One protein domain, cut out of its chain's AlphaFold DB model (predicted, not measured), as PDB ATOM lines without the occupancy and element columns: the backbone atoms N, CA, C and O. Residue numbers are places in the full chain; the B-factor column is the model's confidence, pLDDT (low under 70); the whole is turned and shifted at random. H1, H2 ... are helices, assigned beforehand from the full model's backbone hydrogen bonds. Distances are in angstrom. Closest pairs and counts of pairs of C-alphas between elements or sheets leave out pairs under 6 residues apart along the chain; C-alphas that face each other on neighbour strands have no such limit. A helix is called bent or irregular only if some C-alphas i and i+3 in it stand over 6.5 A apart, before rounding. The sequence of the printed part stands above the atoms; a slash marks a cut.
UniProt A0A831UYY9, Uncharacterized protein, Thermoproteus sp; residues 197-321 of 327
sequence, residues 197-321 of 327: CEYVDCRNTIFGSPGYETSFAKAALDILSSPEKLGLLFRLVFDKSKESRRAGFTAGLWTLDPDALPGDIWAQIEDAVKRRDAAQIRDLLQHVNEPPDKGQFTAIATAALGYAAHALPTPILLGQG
ATOM      1  N   CYS A 197      -7.965  13.498  -5.284       95.00
ATOM      2  CA  CYS A 197      -8.574  12.495  -4.417       95.00
ATOM      3  C   CYS A 197     -10.097  12.663  -4.260       95.00
ATOM      4  O   CYS A 197     -10.741  11.788  -3.694       95.00
ATOM      5  N   GLU A 198     -10.689  13.748  -4.776       94.44
ATOM      6  CA  GLU A 198     -12.150  13.870  -4.927       94.44
ATOM      7  C   GLU A 198     -12.685  13.019  -6.099       94.44
ATOM      8  O   GLU A 198     -13.887  12.793  -6.202       94.44
ATOM      9  N   TYR A 199     -11.807  12.563  -7.004       94.25
ATOM     10  CA  TYR A 199     -12.177  11.848  -8.233       94.25
ATOM     11  C   TYR A 199     -11.704  10.393  -8.265       94.25
ATOM     12  O   TYR A 199     -12.287   9.584  -8.983       94.25
ATOM     13  N   VAL A 200     -10.644  10.057  -7.525       93.50
ATOM     14  CA  VAL A 200     -10.052   8.710  -7.488       93.50
ATOM     15  C   VAL A 200      -9.678   8.314  -6.063       93.50
ATOM     16  O   VAL A 200      -9.360   9.170  -5.235       93.50
ATOM     17  N   ASP A 201      -9.644   7.010  -5.781       93.25
ATOM     18  CA  ASP A 201      -9.076   6.505  -4.529       93.25
ATOM     19  C   ASP A 201      -7.547   6.621  -4.555       93.25
ATOM     20  O   ASP A 201      -6.838   5.760  -5.077       93.25
ATOM     21  N   CYS A 202      -7.034   7.696  -3.959       93.19
ATOM     22  CA  CYS A 202      -5.606   7.983  -3.923       93.19
ATOM     23  C   CYS A 202      -4.760   6.888  -3.250       93.19
ATOM     24  O   CYS A 202      -3.570   6.801  -3.552       93.19
ATOM     25  N   ARG A 203      -5.329   6.026  -2.389       89.81
ATOM     26  CA  ARG A 203      -4.554   5.004  -1.657       89.81
ATOM     27  C   ARG A 203      -3.864   4.000  -2.580       89.81
ATOM     28  O   ARG A 203      -2.754   3.581  -2.282       89.81
ATOM     29  N   ASN A 204      -4.499   3.654  -3.698       85.75
ATOM     30  CA  ASN A 204      -4.028   2.625  -4.632       85.75
ATOM     31  C   ASN A 204      -3.408   3.218  -5.911       85.75
ATOM     32  O   ASN A 204      -3.435   2.602  -6.972       85.75
ATOM     33  N   THR A 205      -2.886   4.440  -5.825       90.88
ATOM     34  CA  THR A 205      -2.330   5.188  -6.964       90.88
ATOM     35  C   THR A 205      -0.960   5.759  -6.610       90.88
ATOM     36  O   THR A 205      -0.519   5.644  -5.465       90.88
ATOM     37  N   ILE A 206      -0.319   6.462  -7.550       90.50
ATOM     38  CA  ILE A 206       0.933   7.194  -7.314       90.50
ATOM     39  C   ILE A 206       0.874   8.099  -6.076       90.50
ATOM     40  O   ILE A 206       1.895   8.303  -5.429       90.50
ATOM     41  N   PHE A 207      -0.310   8.621  -5.733       93.50
ATOM     42  CA  PHE A 207      -0.536   9.529  -4.606       93.50
ATOM     43  C   PHE A 207      -0.461   8.831  -3.239       93.50
ATOM     44  O   PHE A 207      -0.223   9.488  -2.230       93.50
ATOM     45  N   GLY A 208      -0.655   7.511  -3.206       90.88
ATOM     46  CA  GLY A 208      -0.536   6.664  -2.018       90.88
ATOM     47  C   GLY A 208       0.800   5.925  -1.922       90.88
ATOM     48  O   GLY A 208       1.023   5.193  -0.957       90.88
ATOM     49  N   SER A 209       1.691   6.098  -2.904       88.44
ATOM     50  CA  SER A 209       2.977   5.401  -2.955       88.44
ATOM     51  C   SER A 209       3.863   5.725  -1.741       88.44
ATOM     52  O   SER A 209       3.959   6.890  -1.335       88.44
ATOM     53  N   PRO A 210       4.589   4.737  -1.185       88.69
ATOM     54  CA  PRO A 210       5.565   4.985  -0.130       88.69
ATOM     55  C   PRO A 210       6.577   6.062  -0.539       88.69
ATOM     56  O   PRO A 210       7.158   6.012  -1.623       88.69
ATOM     57  N   GLY A 211       6.784   7.053   0.329       88.31
ATOM     58  CA  GLY A 211       7.718   8.150   0.070       88.31
ATOM     59  C   GLY A 211       7.239   9.195  -0.947       88.31
ATOM     60  O   GLY A 211       8.063  10.019  -1.352       88.31
ATOM     61  N   TYR A 212       5.948   9.206  -1.326       90.50
ATOM     62  CA  TYR A 212       5.347  10.172  -2.266       90.50
ATOM     63  C   TYR A 212       5.785  11.620  -2.009       90.50
ATOM     64  O   TYR A 212       6.188  12.320  -2.938       90.50
ATOM     65  N   GLU A 213       5.781  12.044  -0.743       89.44
ATOM     66  CA  GLU A 213       6.160  13.401  -0.330       89.44
ATOM     67  C   GLU A 213       7.582  13.787  -0.767       89.44
ATOM     68  O   GLU A 213       7.836  14.919  -1.180       89.44
ATOM     69  N   THR A 214       8.513  12.833  -0.700       87.88
ATOM     70  CA  THR A 214       9.938  13.049  -0.986       87.88
ATOM     71  C   THR A 214      10.324  12.796  -2.442       87.88
ATOM     72  O   THR A 214      11.391  13.242  -2.863       87.88
ATOM     73  N   SER A 215       9.471  12.113  -3.211       87.38
ATOM     74  CA  SER A 215       9.705  11.763  -4.614       87.38
ATOM     75  C   SER A 215       8.785  12.559  -5.548       87.38
ATOM     76  O   SER A 215       9.138  13.651  -5.996       87.38
ATOM     77  N   PHE A 216       7.591  12.036  -5.821       91.50
ATOM     78  CA  PHE A 216       6.656  12.575  -6.805       91.50
ATOM     79  C   PHE A 216       6.121  13.946  -6.411       91.50
ATOM     80  O   PHE A 216       6.059  14.828  -7.261       91.50
ATOM     81  N   ALA A 217       5.768  14.152  -5.141       92.88
ATOM     82  CA  ALA A 217       5.211  15.418  -4.680       92.88
ATOM     83  C   ALA A 217       6.217  16.561  -4.816       92.88
ATOM     84  O   ALA A 217       5.879  17.623  -5.332       92.88
ATOM     85  N   LYS A 218       7.471  16.333  -4.412       92.88
ATOM     86  CA  LYS A 218       8.546  17.317  -4.559       92.88
ATOM     87  C   LYS A 218       8.742  17.707  -6.026       92.88
ATOM     88  O   LYS A 218       8.677  18.886  -6.356       92.88
ATOM     89  N   ALA A 219       8.896  16.720  -6.906       92.38
ATOM     90  CA  ALA A 219       9.082  16.976  -8.332       92.38
ATOM     91  C   ALA A 219       7.842  17.623  -8.987       92.38
ATOM     92  O   ALA A 219       7.970  18.452  -9.886       92.38
ATOM     93  N   ALA A 220       6.635  17.300  -8.514       96.19
ATOM     94  CA  ALA A 220       5.400  17.948  -8.944       96.19
ATOM     95  C   ALA A 220       5.351  19.426  -8.530       96.19
ATOM     96  O   ALA A 220       5.013  20.282  -9.345       96.19
ATOM     97  N   LEU A 221       5.737  19.748  -7.292       96.38
ATOM     98  CA  LEU A 221       5.840  21.131  -6.821       96.38
ATOM     99  C   LEU A 221       6.901  21.919  -7.602       96.38
ATOM    100  O   LEU A 221       6.684  23.100  -7.877       96.38
ATOM    101  N   ASP A 222       7.993  21.277  -8.030       95.44
ATOM    102  CA  ASP A 222       8.999  21.888  -8.910       95.44
ATOM    103  C   ASP A 222       8.418  22.235 -10.296       95.44
ATOM    104  O   ASP A 222       8.710  23.306 -10.834       95.44
ATOM    105  N   ILE A 223       7.546  21.381 -10.855       96.44
ATOM    106  CA  ILE A 223       6.801  21.676 -12.094       96.44
ATOM    107  C   ILE A 223       5.874  22.877 -11.893       96.44
ATOM    108  O   ILE A 223       5.940  23.824 -12.671       96.44
ATOM    109  N   LEU A 224       5.042  22.863 -10.845       96.69
ATOM    110  CA  LEU A 224       4.089  23.948 -10.566       96.69
ATOM    111  C   LEU A 224       4.792  25.280 -10.285       96.69
ATOM    112  O   LEU A 224       4.260  26.347 -10.574       96.69
ATOM    113  N   SER A 225       6.005  25.214  -9.748       95.69
ATOM    114  CA  SER A 225       6.857  26.362  -9.458       95.69
ATOM    115  C   SER A 225       7.580  26.926 -10.687       95.69
ATOM    116  O   SER A 225       8.159  28.010 -10.604       95.69
ATOM    117  N   SER A 226       7.592  26.221 -11.819       96.94
ATOM    118  CA  SER A 226       8.201  26.686 -13.066       96.94
ATOM    119  C   SER A 226       7.125  27.285 -13.979       96.94
ATOM    120  O   SER A 226       6.269  26.537 -14.445       96.94
ATOM    121  N   PRO A 227       7.159  28.598 -14.289       96.88
ATOM    122  CA  PRO A 227       6.187  29.211 -15.196       96.88
ATOM    123  C   PRO A 227       6.109  28.502 -16.554       96.88
ATOM    124  O   PRO A 227       5.028  28.249 -17.071       96.88
ATOM    125  N   GLU A 228       7.260  28.144 -17.122       96.00
ATOM    126  CA  GLU A 228       7.335  27.480 -18.421       96.00
ATOM    127  C   GLU A 228       6.668  26.101 -18.382       96.00
ATOM    128  O   GLU A 228       5.762  25.823 -19.171       96.00
ATOM    129  N   LYS A 229       7.062  25.256 -17.418       96.38
ATOM    130  CA  LYS A 229       6.495  23.909 -17.296       96.38
ATOM    131  C   LYS A 229       5.027  23.951 -16.902       96.38
ATOM    132  O   LYS A 229       4.258  23.163 -17.434       96.38
ATOM    133  N   LEU A 230       4.625  24.865 -16.020       96.44
ATOM    134  CA  LEU A 230       3.231  25.041 -15.622       96.44
ATOM    135  C   LEU A 230       2.356  25.450 -16.813       96.44
ATOM    136  O   LEU A 230       1.315  24.836 -17.046       96.44
ATOM    137  N   GLY A 231       2.786  26.453 -17.582       96.25
ATOM    138  CA  GLY A 231       2.046  26.919 -18.754       96.25
ATOM    139  C   GLY A 231       1.908  25.825 -19.812       96.25
ATOM    140  O   GLY A 231       0.825  25.620 -20.359       96.25
ATOM    141  N   LEU A 232       2.980  25.068 -20.058       96.06
ATOM    142  CA  LEU A 232       2.953  23.932 -20.974       96.06
ATOM    143  C   LEU A 232       2.079  22.781 -20.455       96.06
ATOM    144  O   LEU A 232       1.306  22.214 -21.224       96.06
ATOM    145  N   LEU A 233       2.148  22.472 -19.155       95.94
ATOM    146  CA  LEU A 233       1.315  21.458 -18.506       95.94
ATOM    147  C   LEU A 233      -0.175  21.765 -18.697       95.94
ATOM    148  O   LEU A 233      -0.936  20.887 -19.095       95.94
ATOM    149  N   PHE A 234      -0.583  23.014 -18.460       95.44
ATOM    150  CA  PHE A 234      -1.962  23.455 -18.666       95.44
ATOM    151  C   PHE A 234      -2.350  23.484 -20.140       95.44
ATOM    152  O   PHE A 234      -3.452  23.068 -20.485       95.44
ATOM    153  N   ARG A 235      -1.451  23.922 -21.027       95.00
ATOM    154  CA  ARG A 235      -1.698  23.896 -22.472       95.00
ATOM    155  C   ARG A 235      -1.992  22.481 -22.961       95.00
ATOM    156  O   ARG A 235      -2.982  22.304 -23.657       95.00
ATOM    157  N   LEU A 236      -1.212  21.485 -22.539       92.50
ATOM    158  CA  LEU A 236      -1.381  20.077 -22.931       92.50
ATOM    159  C   LEU A 236      -2.738  19.474 -22.541       92.50
ATOM    160  O   LEU A 236      -3.189  18.513 -23.163       92.50
ATOM    161  N   VAL A 237      -3.407  20.024 -21.524       93.19
ATOM    162  CA  VAL A 237      -4.768  19.602 -21.159       93.19
ATOM    163  C   VAL A 237      -5.764  19.935 -22.275       93.19
ATOM    164  O   VAL A 237      -6.682  19.152 -22.524       93.19
ATOM    165  N   PHE A 238      -5.582  21.075 -22.947       90.75
ATOM    166  CA  PHE A 238      -6.529  21.618 -23.926       90.75
ATOM    167  C   PHE A 238      -6.068  21.464 -25.380       90.75
ATOM    168  O   PHE A 238      -6.903  21.301 -26.264       90.75
ATOM    169  N   ASP A 239      -4.760  21.488 -25.627       90.56
ATOM    170  CA  ASP A 239      -4.147  21.349 -26.942       90.56
ATOM    171  C   ASP A 239      -3.203  20.143 -26.978       90.56
ATOM    172  O   ASP A 239      -2.124  20.137 -26.380       90.56
ATOM    173  N   LYS A 240      -3.626  19.123 -27.727       84.44
ATOM    174  CA  LYS A 240      -2.890  17.870 -27.945       84.44
ATOM    175  C   LYS A 240      -2.329  17.771 -29.365       84.44
ATOM    176  O   LYS A 240      -2.047  16.669 -29.845       84.44
ATOM    177  N   SER A 241      -2.183  18.910 -30.046       89.19
ATOM    178  CA  SER A 241      -1.464  19.004 -31.314       89.19
ATOM    179  C   SER A 241      -0.087  18.348 -31.217       89.19
ATOM    180  O   SER A 241       0.488  18.179 -30.134       89.19
ATOM    181  N   LYS A 242       0.445  17.935 -32.367       87.12
ATOM    182  CA  LYS A 242       1.749  17.275 -32.437       87.12
ATOM    183  C   LYS A 242       2.844  18.177 -31.850       87.12
ATOM    184  O   LYS A 242       3.706  17.713 -31.109       87.12
ATOM    185  N   GLU A 243       2.751  19.472 -32.123       90.00
ATOM    186  CA  GLU A 243       3.654  20.521 -31.666       90.00
ATOM    187  C   GLU A 243       3.629  20.666 -30.141       90.00
ATOM    188  O   GLU A 243       4.685  20.641 -29.501       90.00
ATOM    189  N   SER A 244       2.436  20.759 -29.543       90.75
ATOM    190  CA  SER A 244       2.291  20.851 -28.087       90.75
ATOM    191  C   SER A 244       2.786  19.580 -27.398       90.75
ATOM    192  O   SER A 244       3.538  19.675 -26.425       90.75
ATOM    193  N   ARG A 245       2.470  18.393 -27.937       88.81
ATOM    194  CA  ARG A 245       3.000  17.113 -27.431       88.81
ATOM    195  C   ARG A 245       4.524  17.048 -27.495       88.81
ATOM    196  O   ARG A 245       5.137  16.599 -26.532       88.81
ATOM    197  N   ARG A 246       5.142  17.547 -28.572       89.44
ATOM    198  CA  ARG A 246       6.607  17.569 -28.729       89.44
ATOM    199  C   ARG A 246       7.243  18.447 -27.660       89.44
ATOM    200  O   ARG A 246       8.189  18.030 -27.000       89.44
ATOM    201  N   ALA A 247       6.695  19.643 -27.448       91.81
ATOM    202  CA  ALA A 247       7.135  20.512 -26.363       91.81
ATOM    203  C   ALA A 247       6.973  19.818 -24.999       91.81
ATOM    204  O   ALA A 247       7.893  19.834 -24.182       91.81
ATOM    205  N   GLY A 248       5.830  19.160 -24.775       91.56
ATOM    206  CA  GLY A 248       5.531  18.388 -23.568       91.56
ATOM    207  C   GLY A 248       6.529  17.270 -23.285       91.56
ATOM    208  O   GLY A 248       6.985  17.130 -22.150       91.56
ATOM    209  N   PHE A 249       6.886  16.503 -24.312       89.56
ATOM    210  CA  PHE A 249       7.861  15.422 -24.230       89.56
ATOM    211  C   PHE A 249       9.254  15.963 -23.888       89.56
ATOM    212  O   PHE A 249       9.851  15.536 -22.901       89.56
ATOM    213  N   THR A 250       9.719  16.993 -24.603       89.88
ATOM    214  CA  THR A 250      11.001  17.668 -24.326       89.88
ATOM    215  C   THR A 250      11.073  18.221 -22.898       89.88
ATOM    216  O   THR A 250      12.126  18.183 -22.264       89.88
ATOM    217  N   ALA A 251       9.952  18.700 -22.353       89.50
ATOM    218  CA  ALA A 251       9.863  19.195 -20.979       89.50
ATOM    219  C   ALA A 251       9.724  18.085 -19.908       89.50
ATOM    220  O   ALA A 251       9.701  18.398 -18.710       89.50
ATOM    221  N   GLY A 252       9.624  16.810 -20.311       89.19
ATOM    222  CA  GLY A 252       9.425  15.652 -19.429       89.19
ATOM    223  C   GLY A 252       8.008  15.530 -18.851       89.19
ATOM    224  O   GLY A 252       7.801  14.872 -17.828       89.19
ATOM    225  N   LEU A 253       7.029  16.198 -19.463       91.81
ATOM    226  CA  LEU A 253       5.631  16.215 -19.019       91.81
ATOM    227  C   LEU A 253       4.780  15.147 -19.715       91.81
ATOM    228  O   LEU A 253       3.774  14.705 -19.159       91.81
ATOM    229  N   TRP A 254       5.193  14.732 -20.909       89.75
ATOM    230  CA  TRP A 254       4.485  13.796 -21.778       89.75
ATOM    231  C   TRP A 254       5.319  12.533 -21.997       89.75
ATOM    232  O   TRP A 254       6.538  12.630 -22.116       89.75
ATOM    233  N   THR A 255       4.693  11.356 -22.008       81.81
ATOM    234  CA  THR A 255       5.420  10.074 -22.010       81.81
ATOM    235  C   THR A 255       5.974   9.668 -23.370       81.81
ATOM    236  O   THR A 255       7.073   9.125 -23.425       81.81
ATOM    237  N   LEU A 256       5.231   9.906 -24.451       75.00
ATOM    238  CA  LEU A 256       5.574   9.411 -25.787       75.00
ATOM    239  C   LEU A 256       6.053  10.540 -26.695       75.00
ATOM    240  O   LEU A 256       5.393  11.575 -26.797       75.00
ATOM    241  N   ASP A 257       7.163  10.311 -27.394       76.31
ATOM    242  CA  ASP A 257       7.617  11.218 -28.447       76.31
ATOM    243  C   ASP A 257       6.618  11.184 -29.618       76.31
ATOM    244  O   ASP A 257       6.435  10.127 -30.232       76.31
ATOM    245  N   PRO A 258       5.959  12.305 -29.958       74.25
ATOM    246  CA  PRO A 258       5.024  12.344 -31.077       74.25
ATOM    247  C   PRO A 258       5.693  12.196 -32.455       74.25
ATOM    248  O   PRO A 258       4.981  12.072 -33.452       74.25
ATOM    249  N   ASP A 259       7.024  12.253 -32.547       74.25
ATOM    250  CA  ASP A 259       7.775  12.008 -33.783       74.25
ATOM    251  C   ASP A 259       8.284  10.574 -33.931       74.25
ATOM    252  O   ASP A 259       8.807  10.238 -34.994       74.25
ATOM    253  N   ALA A 260       8.108   9.724 -32.917       65.12
ATOM    254  CA  ALA A 260       8.528   8.334 -32.999       65.12
ATOM    255  C   ALA A 260       7.752   7.593 -34.096       65.12
ATOM    256  O   ALA A 260       6.517   7.556 -34.096       65.12
ATOM    257  N   LEU A 261       8.474   6.969 -35.030       60.12
ATOM    258  CA  LEU A 261       7.865   6.035 -35.972       60.12
ATOM    259  C   LEU A 261       7.450   4.757 -35.217       60.12
ATOM    260  O   LEU A 261       8.042   4.438 -34.186       60.12
ATOM    261  N   PRO A 262       6.487   3.958 -35.721       50.31
ATOM    262  CA  PRO A 262       6.061   2.715 -35.062       50.31
ATOM    263  C   PRO A 262       7.205   1.725 -34.747       50.31
ATOM    264  O   PRO A 262       7.066   0.892 -33.858       50.31
ATOM    265  N   GLY A 263       8.345   1.826 -35.447       49.75
ATOM    266  CA  GLY A 263       9.565   1.056 -35.169       49.75
ATOM    267  C   GLY A 263      10.481   1.631 -34.074       49.75
ATOM    268  O   GLY A 263      11.278   0.881 -33.517       49.75
ATOM    269  N   ASP A 264      10.348   2.913 -33.719       55.25
ATOM    270  CA  ASP A 264      11.208   3.625 -32.753       55.25
ATOM    271  C   ASP A 264      10.732   3.492 -31.297       55.25
ATOM    272  O   ASP A 264      11.482   3.792 -30.363       55.25
ATOM    273  N   ILE A 265       9.517   2.977 -31.072       56.94
ATOM    274  CA  ILE A 265       9.024   2.631 -29.728       56.94
ATOM    275  C   ILE A 265       9.970   1.622 -29.063       56.94
ATOM    276  O   ILE A 265      10.205   1.694 -27.859       56.94
ATOM    277  N   TRP A 266      10.592   0.728 -29.840       55.19
ATOM    278  CA  TRP A 266      11.575  -0.220 -29.319       55.19
ATOM    279  C   TRP A 266      12.821   0.454 -28.761       55.19
ATOM    280  O   TRP A 266      13.283   0.021 -27.714       55.19
ATOM    281  N   ALA A 267      13.319   1.533 -29.369       57.62
ATOM    282  CA  ALA A 267      14.457   2.283 -28.834       57.62
ATOM    283  C   ALA A 267      14.096   3.021 -27.531       57.62
ATOM    284  O   ALA A 267      14.922   3.105 -26.622       57.62
ATOM    285  N   GLN A 268      12.850   3.495 -27.399       57.62
ATOM    286  CA  GLN A 268      12.339   4.085 -26.154       57.62
ATOM    287  C   GLN A 268      12.141   3.034 -25.056       57.62
ATOM    288  O   GLN A 268      12.508   3.271 -23.906       57.62
ATOM    289  N   ILE A 269      11.630   1.848 -25.409       56.28
ATOM    290  CA  ILE A 269      11.591   0.686 -24.515       56.28
ATOM    291  C   ILE A 269      13.019   0.302 -24.120       56.28
ATOM    292  O   ILE A 269      13.265   0.048 -22.950       56.28
ATOM    293  N   GLU A 270      13.980   0.303 -25.043       55.56
ATOM    294  CA  GLU A 270      15.370  -0.062 -24.772       55.56
ATOM    295  C   GLU A 270      16.081   0.958 -23.864       55.56
ATOM    296  O   GLU A 270      16.811   0.551 -22.960       55.56
ATOM    297  N   ASP A 271      15.850   2.267 -24.035       55.84
ATOM    298  CA  ASP A 271      16.354   3.311 -23.125       55.84
ATOM    299  C   ASP A 271      15.680   3.223 -21.742       55.84
ATOM    300  O   ASP A 271      16.365   3.280 -20.720       55.84
ATOM    301  N   ALA A 272      14.368   2.965 -21.680       53.25
ATOM    302  CA  ALA A 272      13.650   2.719 -20.424       53.25
ATOM    303  C   ALA A 272      14.129   1.435 -19.711       53.25
ATOM    304  O   ALA A 272      14.323   1.423 -18.492       53.25
ATOM    305  N   VAL A 273      14.403   0.365 -20.469       54.47
ATOM    306  CA  VAL A 273      15.007  -0.893 -19.993       54.47
ATOM    307  C   VAL A 273      16.408  -0.638 -19.443       54.47
ATOM    308  O   VAL A 273      16.729  -1.101 -18.346       54.47
ATOM    309  N   LYS A 274      17.232   0.143 -20.152       53.16
ATOM    310  CA  LYS A 274      18.582   0.530 -19.710       53.16
ATOM    311  C   LYS A 274      18.550   1.391 -18.438       53.16
ATOM    312  O   LYS A 274      19.473   1.294 -17.631       53.16
ATOM    313  N   ARG A 275      17.485   2.176 -18.220       51.03
ATOM    314  CA  ARG A 275      17.314   3.085 -17.066       51.03
ATOM    315  C   ARG A 275      16.527   2.507 -15.873       51.03
ATOM    316  O   ARG A 275      16.425   3.179 -14.852       51.03
ATOM    317  N   ARG A 276      16.116   1.230 -15.932       45.09
ATOM    318  CA  ARG A 276      15.596   0.395 -14.819       45.09
ATOM    319  C   ARG A 276      14.279   0.840 -14.152       45.09
ATOM    320  O   ARG A 276      14.208   0.878 -12.925       45.09
ATOM    321  N   ASP A 277      13.204   1.027 -14.917       58.00
ATOM    322  CA  ASP A 277      11.846   1.034 -14.340       58.00
ATOM    323  C   ASP A 277      10.926  -0.002 -15.019       58.00
ATOM    324  O   ASP A 277      10.402   0.191 -16.116       58.00
ATOM    325  N   ALA A 278      10.730  -1.145 -14.350       56.56
ATOM    326  CA  ALA A 278       9.900  -2.256 -14.825       56.56
ATOM    327  C   ALA A 278       8.410  -1.901 -14.974       56.56
ATOM    328  O   ALA A 278       7.664  -2.622 -15.646       56.56
ATOM    329  N   ALA A 279       7.956  -0.821 -14.341       56.25
ATOM    330  CA  ALA A 279       6.602  -0.331 -14.511       56.25
ATOM    331  C   ALA A 279       6.469   0.567 -15.746       56.25
ATOM    332  O   ALA A 279       5.532   0.380 -16.519       56.25
ATOM    333  N   GLN A 280       7.457   1.426 -16.031       56.22
ATOM    334  CA  GLN A 280       7.549   2.127 -17.321       56.22
ATOM    335  C   GLN A 280       7.562   1.173 -18.510       56.22
ATOM    336  O   GLN A 280       6.854   1.425 -19.478       56.22
ATOM    337  N   ILE A 281       8.294   0.060 -18.426       61.44
ATOM    338  CA  ILE A 281       8.321  -0.937 -19.506       61.44
ATOM    339  C   ILE A 281       6.933  -1.555 -19.724       61.44
ATOM    340  O   ILE A 281       6.494  -1.688 -20.862       61.44
ATOM    341  N   ARG A 282       6.218  -1.921 -18.650       62.12
ATOM    342  CA  ARG A 282       4.870  -2.508 -18.753       62.12
ATOM    343  C   ARG A 282       3.837  -1.525 -19.292       62.12
ATOM    344  O   ARG A 282       3.012  -1.930 -20.101       62.12
ATOM    345  N   ASP A 283       3.914  -0.266 -18.878       59.62
ATOM    346  CA  ASP A 283       3.067   0.807 -19.398       59.62
ATOM    347  C   ASP A 283       3.326   1.025 -20.898       59.62
ATOM    348  O   ASP A 283       2.408   0.935 -21.706       59.62
ATOM    349  N   LEU A 284       4.593   1.164 -21.307       58.50
ATOM    350  CA  LEU A 284       4.970   1.322 -22.717       58.50
ATOM    351  C   LEU A 284       4.508   0.140 -23.583       58.50
ATOM    352  O   LEU A 284       3.973   0.356 -24.667       58.50
ATOM    353  N   LEU A 285       4.645  -1.100 -23.097       62.59
ATOM    354  CA  LEU A 285       4.197  -2.306 -23.808       62.59
ATOM    355  C   LEU A 285       2.683  -2.336 -24.058       62.59
ATOM    356  O   LEU A 285       2.254  -2.874 -25.078       62.59
ATOM    357  N   GLN A 286       1.870  -1.750 -23.173       61.34
ATOM    358  CA  GLN A 286       0.423  -1.629 -23.395       61.34
ATOM    359  C   GLN A 286       0.092  -0.663 -24.541       61.34
ATOM    360  O   GLN A 286      -0.920  -0.847 -25.212       61.34
ATOM    361  N   HIS A 287       0.975   0.302 -24.818       55.06
ATOM    362  CA  HIS A 287       0.776   1.338 -25.833       55.06
ATOM    363  C   HIS A 287       1.379   0.976 -27.200       55.06
ATOM    364  O   HIS A 287       1.078   1.640 -28.184       55.06
ATOM    365  N   VAL A 288       2.168  -0.105 -27.304       57.31
ATOM    366  CA  VAL A 288       2.723  -0.603 -28.586       57.31
ATOM    367  C   VAL A 288       1.618  -0.930 -29.600       57.31
ATOM    368  O   VAL A 288       1.811  -0.771 -30.803       57.31
ATOM    369  N   ASN A 289       0.452  -1.371 -29.120       51.06
ATOM    370  CA  ASN A 289      -0.698  -1.729 -29.957       51.06
ATOM    371  C   ASN A 289      -1.743  -0.608 -30.065       51.06
ATOM    372  O   ASN A 289      -2.781  -0.791 -30.703       51.06
ATOM    373  N   GLU A 290      -1.497   0.532 -29.425       52.03
ATOM    374  CA  GLU A 290      -2.399   1.673 -29.426       52.03
ATOM    375  C   GLU A 290      -1.870   2.778 -30.349       52.03
ATOM    376  O   GLU A 290      -0.660   2.940 -30.499       52.03
ATOM    377  N   PRO A 291      -2.747   3.555 -31.005       51.47
ATOM    378  CA  PRO A 291      -2.286   4.654 -31.840       51.47
ATOM    379  C   PRO A 291      -1.470   5.657 -30.995       51.47
ATOM    380  O   PRO A 291      -1.897   5.990 -29.886       51.47
ATOM    381  N   PRO A 292      -0.351   6.206 -31.516       48.94
ATOM    382  CA  PRO A 292       0.528   7.155 -30.806       48.94
ATOM    383  C   PRO A 292      -0.180   8.451 -30.361       48.94
ATOM    384  O   PRO A 292       0.355   9.255 -29.595       48.94
ATOM    385  N   ASP A 293      -1.421   8.652 -30.804       50.50
ATOM    386  CA  ASP A 293      -2.336   9.694 -30.344       50.50
ATOM    387  C   ASP A 293      -2.850   9.501 -28.907       50.50
ATOM    388  O   ASP A 293      -3.412  10.435 -28.337       50.50
ATOM    389  N   LYS A 294      -2.588   8.346 -28.281       61.47
ATOM    390  CA  LYS A 294      -2.900   8.043 -26.874       61.47
ATOM    391  C   LYS A 294      -1.696   8.197 -25.930       61.47
ATOM    392  O   LYS A 294      -1.485   7.388 -25.034       61.47
ATOM    393  N   GLY A 295      -0.878   9.231 -26.121       68.62
ATOM    394  CA  GLY A 295       0.142   9.585 -25.126       68.62
ATOM    395  C   GLY A 295      -0.483   9.980 -23.781       68.62
ATOM    396  O   GLY A 295      -1.600  10.499 -23.741       68.62
ATOM    397  N   GLN A 296       0.245   9.755 -22.687       85.00
ATOM    398  CA  GLN A 296      -0.186  10.105 -21.332       85.00
ATOM    399  C   GLN A 296       0.738  11.160 -20.719       85.00
ATOM    400  O   GLN A 296       1.880  11.365 -21.145       85.00
ATOM    401  N   PHE A 297       0.262  11.812 -19.664       91.12
ATOM    402  CA  PHE A 297       1.137  12.570 -18.782       91.12
ATOM    403  C   PHE A 297       2.065  11.619 -18.019       91.12
ATOM    404  O   PHE A 297       1.654  10.542 -17.587       91.12
ATOM    405  N   THR A 298       3.315  12.028 -17.788       90.25
ATOM    406  CA  THR A 298       4.231  11.267 -16.918       90.25
ATOM    407  C   THR A 298       3.669  11.157 -15.493       90.25
ATOM    408  O   THR A 298       2.806  11.943 -15.099       90.25
ATOM    409  N   ALA A 299       4.159  10.222 -14.671       90.94
ATOM    410  CA  ALA A 299       3.709  10.096 -13.276       90.94
ATOM    411  C   ALA A 299       3.904  11.405 -12.477       90.94
ATOM    412  O   ALA A 299       3.037  11.810 -11.706       90.94
ATOM    413  N   ILE A 300       5.007  12.125 -12.713       93.25
ATOM    414  CA  ILE A 300       5.286  13.414 -12.059       93.25
ATOM    415  C   ILE A 300       4.347  14.513 -12.583       93.25
ATOM    416  O   ILE A 300       3.814  15.291 -11.792       93.25
ATOM    417  N   ALA A 301       4.096  14.573 -13.895       95.25
ATOM    418  CA  ALA A 301       3.132  15.518 -14.462       95.25
ATOM    419  C   ALA A 301       1.698  15.222 -13.994       95.25
ATOM    420  O   ALA A 301       0.957  16.144 -13.665       95.25
ATOM    421  N   THR A 302       1.334  13.945 -13.869       95.56
ATOM    422  CA  THR A 302       0.070  13.502 -13.269       95.56
ATOM    423  C   THR A 302      -0.016  13.941 -11.811       95.56
ATOM    424  O   THR A 302      -1.042  14.477 -11.393       95.56
ATOM    425  N   ALA A 303       1.073  13.802 -11.047       96.31
ATOM    426  CA  ALA A 303       1.131  14.311  -9.686       96.31
ATOM    427  C   ALA A 303       0.913  15.833  -9.639       96.31
ATOM    428  O   ALA A 303       0.103  16.287  -8.837       96.31
ATOM    429  N   ALA A 304       1.547  16.604 -10.533       97.25
ATOM    430  CA  ALA A 304       1.372  18.057 -10.644       97.25
ATOM    431  C   ALA A 304      -0.067  18.455 -11.020       97.25
ATOM    432  O   ALA A 304      -0.661  19.305 -10.356       97.25
ATOM    433  N   LEU A 305      -0.667  17.800 -12.020       96.94
ATOM    434  CA  LEU A 305      -2.080  17.983 -12.376       96.94
ATOM    435  C   LEU A 305      -3.003  17.623 -11.211       96.94
ATOM    436  O   LEU A 305      -4.055  18.240 -11.053       96.94
ATOM    437  N   GLY A 306      -2.591  16.690 -10.350       96.69
ATOM    438  CA  GLY A 306      -3.353  16.300  -9.173       96.69
ATOM    439  C   GLY A 306      -3.601  17.450  -8.188       96.69
ATOM    440  O   GLY A 306      -4.680  17.530  -7.596       96.69
ATOM    441  N   TYR A 307      -2.661  18.397  -8.084       96.88
ATOM    442  CA  TYR A 307      -2.826  19.635  -7.311       96.88
ATOM    443  C   TYR A 307      -3.827  20.600  -7.947       96.88
ATOM    444  O   TYR A 307      -4.457  21.382  -7.241       96.88
ATOM    445  N   ALA A 308      -3.996  20.558  -9.263       95.50
ATOM    446  CA  ALA A 308      -4.887  21.449  -9.995       95.50
ATOM    447  C   ALA A 308      -6.201  20.781 -10.429       95.50
ATOM    448  O   ALA A 308      -7.011  21.422 -11.091       95.50
ATOM    449  N   ALA A 309      -6.448  19.522 -10.056       95.88
ATOM    450  CA  ALA A 309      -7.537  18.712 -10.606       95.88
ATOM    451  C   ALA A 309      -8.939  19.338 -10.462       95.88
ATOM    452  O   ALA A 309      -9.803  19.114 -11.305       95.88
ATOM    453  N   HIS A 310      -9.167  20.170  -9.442       92.75
ATOM    454  CA  HIS A 310     -10.429  20.901  -9.260       92.75
ATOM    455  C   HIS A 310     -10.677  21.984 -10.326       92.75
ATOM    456  O   HIS A 310     -11.816  22.387 -10.544       92.75
ATOM    457  N   ALA A 311      -9.621  22.490 -10.967       92.44
ATOM    458  CA  ALA A 311      -9.674  23.531 -11.993       92.44
ATOM    459  C   ALA A 311      -9.628  22.958 -13.418       92.44
ATOM    460  O   ALA A 311      -9.641  23.708 -14.392       92.44
ATOM    461  N   LEU A 312      -9.540  21.635 -13.540       94.19
ATOM    462  CA  LEU A 312      -9.345  20.921 -14.794       94.19
ATOM    463  C   LEU A 312     -10.566  20.050 -15.111       94.19
ATOM    464  O   LEU A 312     -11.298  19.654 -14.200       94.19
ATOM    465  N   PRO A 313     -10.775  19.673 -16.386       93.31
ATOM    466  CA  PRO A 313     -11.782  18.688 -16.777       93.31
ATOM    467  C   PRO A 313     -11.353  17.257 -16.388       93.31
ATOM    468  O   PRO A 313     -11.302  16.353 -17.219       93.31
ATOM    469  N   THR A 314     -11.035  17.037 -15.112       94.00
ATOM    470  CA  THR A 314     -10.450  15.798 -14.578       94.00
ATOM    471  C   THR A 314     -11.252  14.536 -14.912       94.00
ATOM    472  O   THR A 314     -10.628  13.567 -15.346       94.00
ATOM    473  N   PRO A 315     -12.599  14.514 -14.830       93.12
ATOM    474  CA  PRO A 315     -13.371  13.345 -15.256       93.12
ATOM    475  C   PRO A 315     -13.134  12.954 -16.722       93.12
ATOM    476  O   PRO A 315     -13.079  11.770 -17.039       93.12
ATOM    477  N   ILE A 316     -12.942  13.937 -17.611       92.00
ATOM    478  CA  ILE A 316     -12.649  13.693 -19.031       92.00
ATOM    479  C   ILE A 316     -11.233  13.138 -19.185       92.00
ATOM    480  O   ILE A 316     -11.037  12.167 -19.909       92.00
ATOM    481  N   LEU A 317     -10.253  13.717 -18.483       91.56
ATOM    482  CA  LEU A 317      -8.863  13.249 -18.524       91.56
ATOM    483  C   LEU A 317      -8.728  11.802 -18.029       91.56
ATOM    484  O   LEU A 317      -8.008  11.013 -18.639       91.56
ATOM    485  N   LEU A 318      -9.455  11.450 -16.965       90.56
ATOM    486  CA  LEU A 318      -9.531  10.086 -16.439       90.56
ATOM    487  C   LEU A 318     -10.234   9.140 -17.419       90.56
ATOM    488  O   LEU A 318      -9.701   8.075 -17.713       90.56
ATOM    489  N   GLY A 319     -11.387   9.534 -17.969       86.81
ATOM    490  CA  GLY A 319     -12.131   8.718 -18.936       86.81
ATOM    491  C   GLY A 319     -11.371   8.460 -20.243       86.81
ATOM    492  O   GLY A 319     -11.603   7.450 -20.898       86.81
ATOM    493  N   GLN A 320     -10.441   9.349 -20.604       86.25
ATOM    494  CA  GLN A 320      -9.537   9.193 -21.747       86.25
ATOM    495  C   GLN A 320      -8.230   8.459 -21.403       86.25
ATOM    496  O   GLN A 320      -7.414   8.258 -22.296       86.25
ATOM    497  N   GLY A 321      -8.008   8.088 -20.137       85.94
ATOM    498  CA  GLY A 321      -6.793   7.394 -19.705       85.94
ATOM    499  C   GLY A 321      -5.518   8.235 -19.809       85.94
ATOM    500  O   GLY A 321      -4.443   7.685 -19.982       85.94
TER     501      GLY A 321
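What this domain is: This is residues 197 to 321 of the 327 residues of an uncharacterized protein of Thermoproteus sp (UniProt A0A831UYY9). A cluster of four helices, H1, H2, H3 and H6, makes the main lobe, with the short H7 near H6; set off from it is a second, small lobe, the helical hairpin of H4 and H5, joined to the rest by two long links. Residues 274 to 279, at the turn of that hairpin, stick out. The printed part has 125 residues, with seven named helices, H1 to H7 in chain order, and no named strand; its class is all helix. The whole is compact, with a radius of gyration of the C-alphas of 14.4 A and spans of 38 by 31 by 27 A.

Where its parts are: The printed part opens with residues 197 to 215, which hold no named element. H1, residues 216 to 224, begins with C-alpha 216 at (6.656, 12.575, -6.805) and is 12.3 A long from first to last C-alpha. H2, residues 227 to 238, is 17.2 A long, and H3, residues 242 to 250, 12.3 A. H4, residues 265 to 275, begins with C-alpha 265 at (9.024, 2.631, -29.728) and is 15.1 A long; H5, residues 278 to 287, is 14.7 A long. H6, residues 299 to 311, is 19.0 A long and irregular: C-alphas 307 and 310 are 8.0 A apart. H7, residues 314 to 319, is 8.5 A long and ends with C-alpha 319 at (-12.131, 8.718, -18.936).

How they stand to each other: H6, with residues 299 to 304 alone, touches H1 at a steep tilt of 61 degrees, the same way; the closest C-alphas are those of Ala 220 and Ala 304, 4.4 A apart. H1 and H2 only just touch, with 3 pairs of C-alphas within 8 A, and only at the corner; their closest C-alphas are those of Leu 224 and Leu 230, 5.2 A apart. H2 and H3 form a helical hairpin, in which H2 touches H3 with residues 232 to 236 alone, at a steep tilt of 41 degrees, opposite ways; the closest C-alphas, of Leu 236 and Ser 244, are 6.4 A apart. H2 and H6 are close but not clearly touching, with the C-alphas of Leu 233 and Ala 301 closest at 7.4 A. H6 and H7 are near each other and meet only through their link. H4 and H5, the other helical hairpin, touch at a shallow tilt of 8 degrees, opposite ways; the closest C-alphas are those of Ile 269 and Ile 281, 6.2 A apart. Both are apart from the other five helices. The helix packing is mostly crossed, but only just, with 1 of 3 pairs at a shallow tilt. Every O i to N i+4 pair is within hydrogen-bond range in H1, H3, H4, H5 and H7, against 6 of 8 in H2 and 5 of 9 in H6.

The domain as a whole: The two C-alphas farthest apart, of Glu 198 and Gly 263, are 39.4 A apart. The printed part has no cut. The links from H3 to H4, 14 residues, and from H5 to H6, 11 residues, are long; the others are tight. The mean pLDDT of the printed part is 81.3; residues 260 to 295 are under 70.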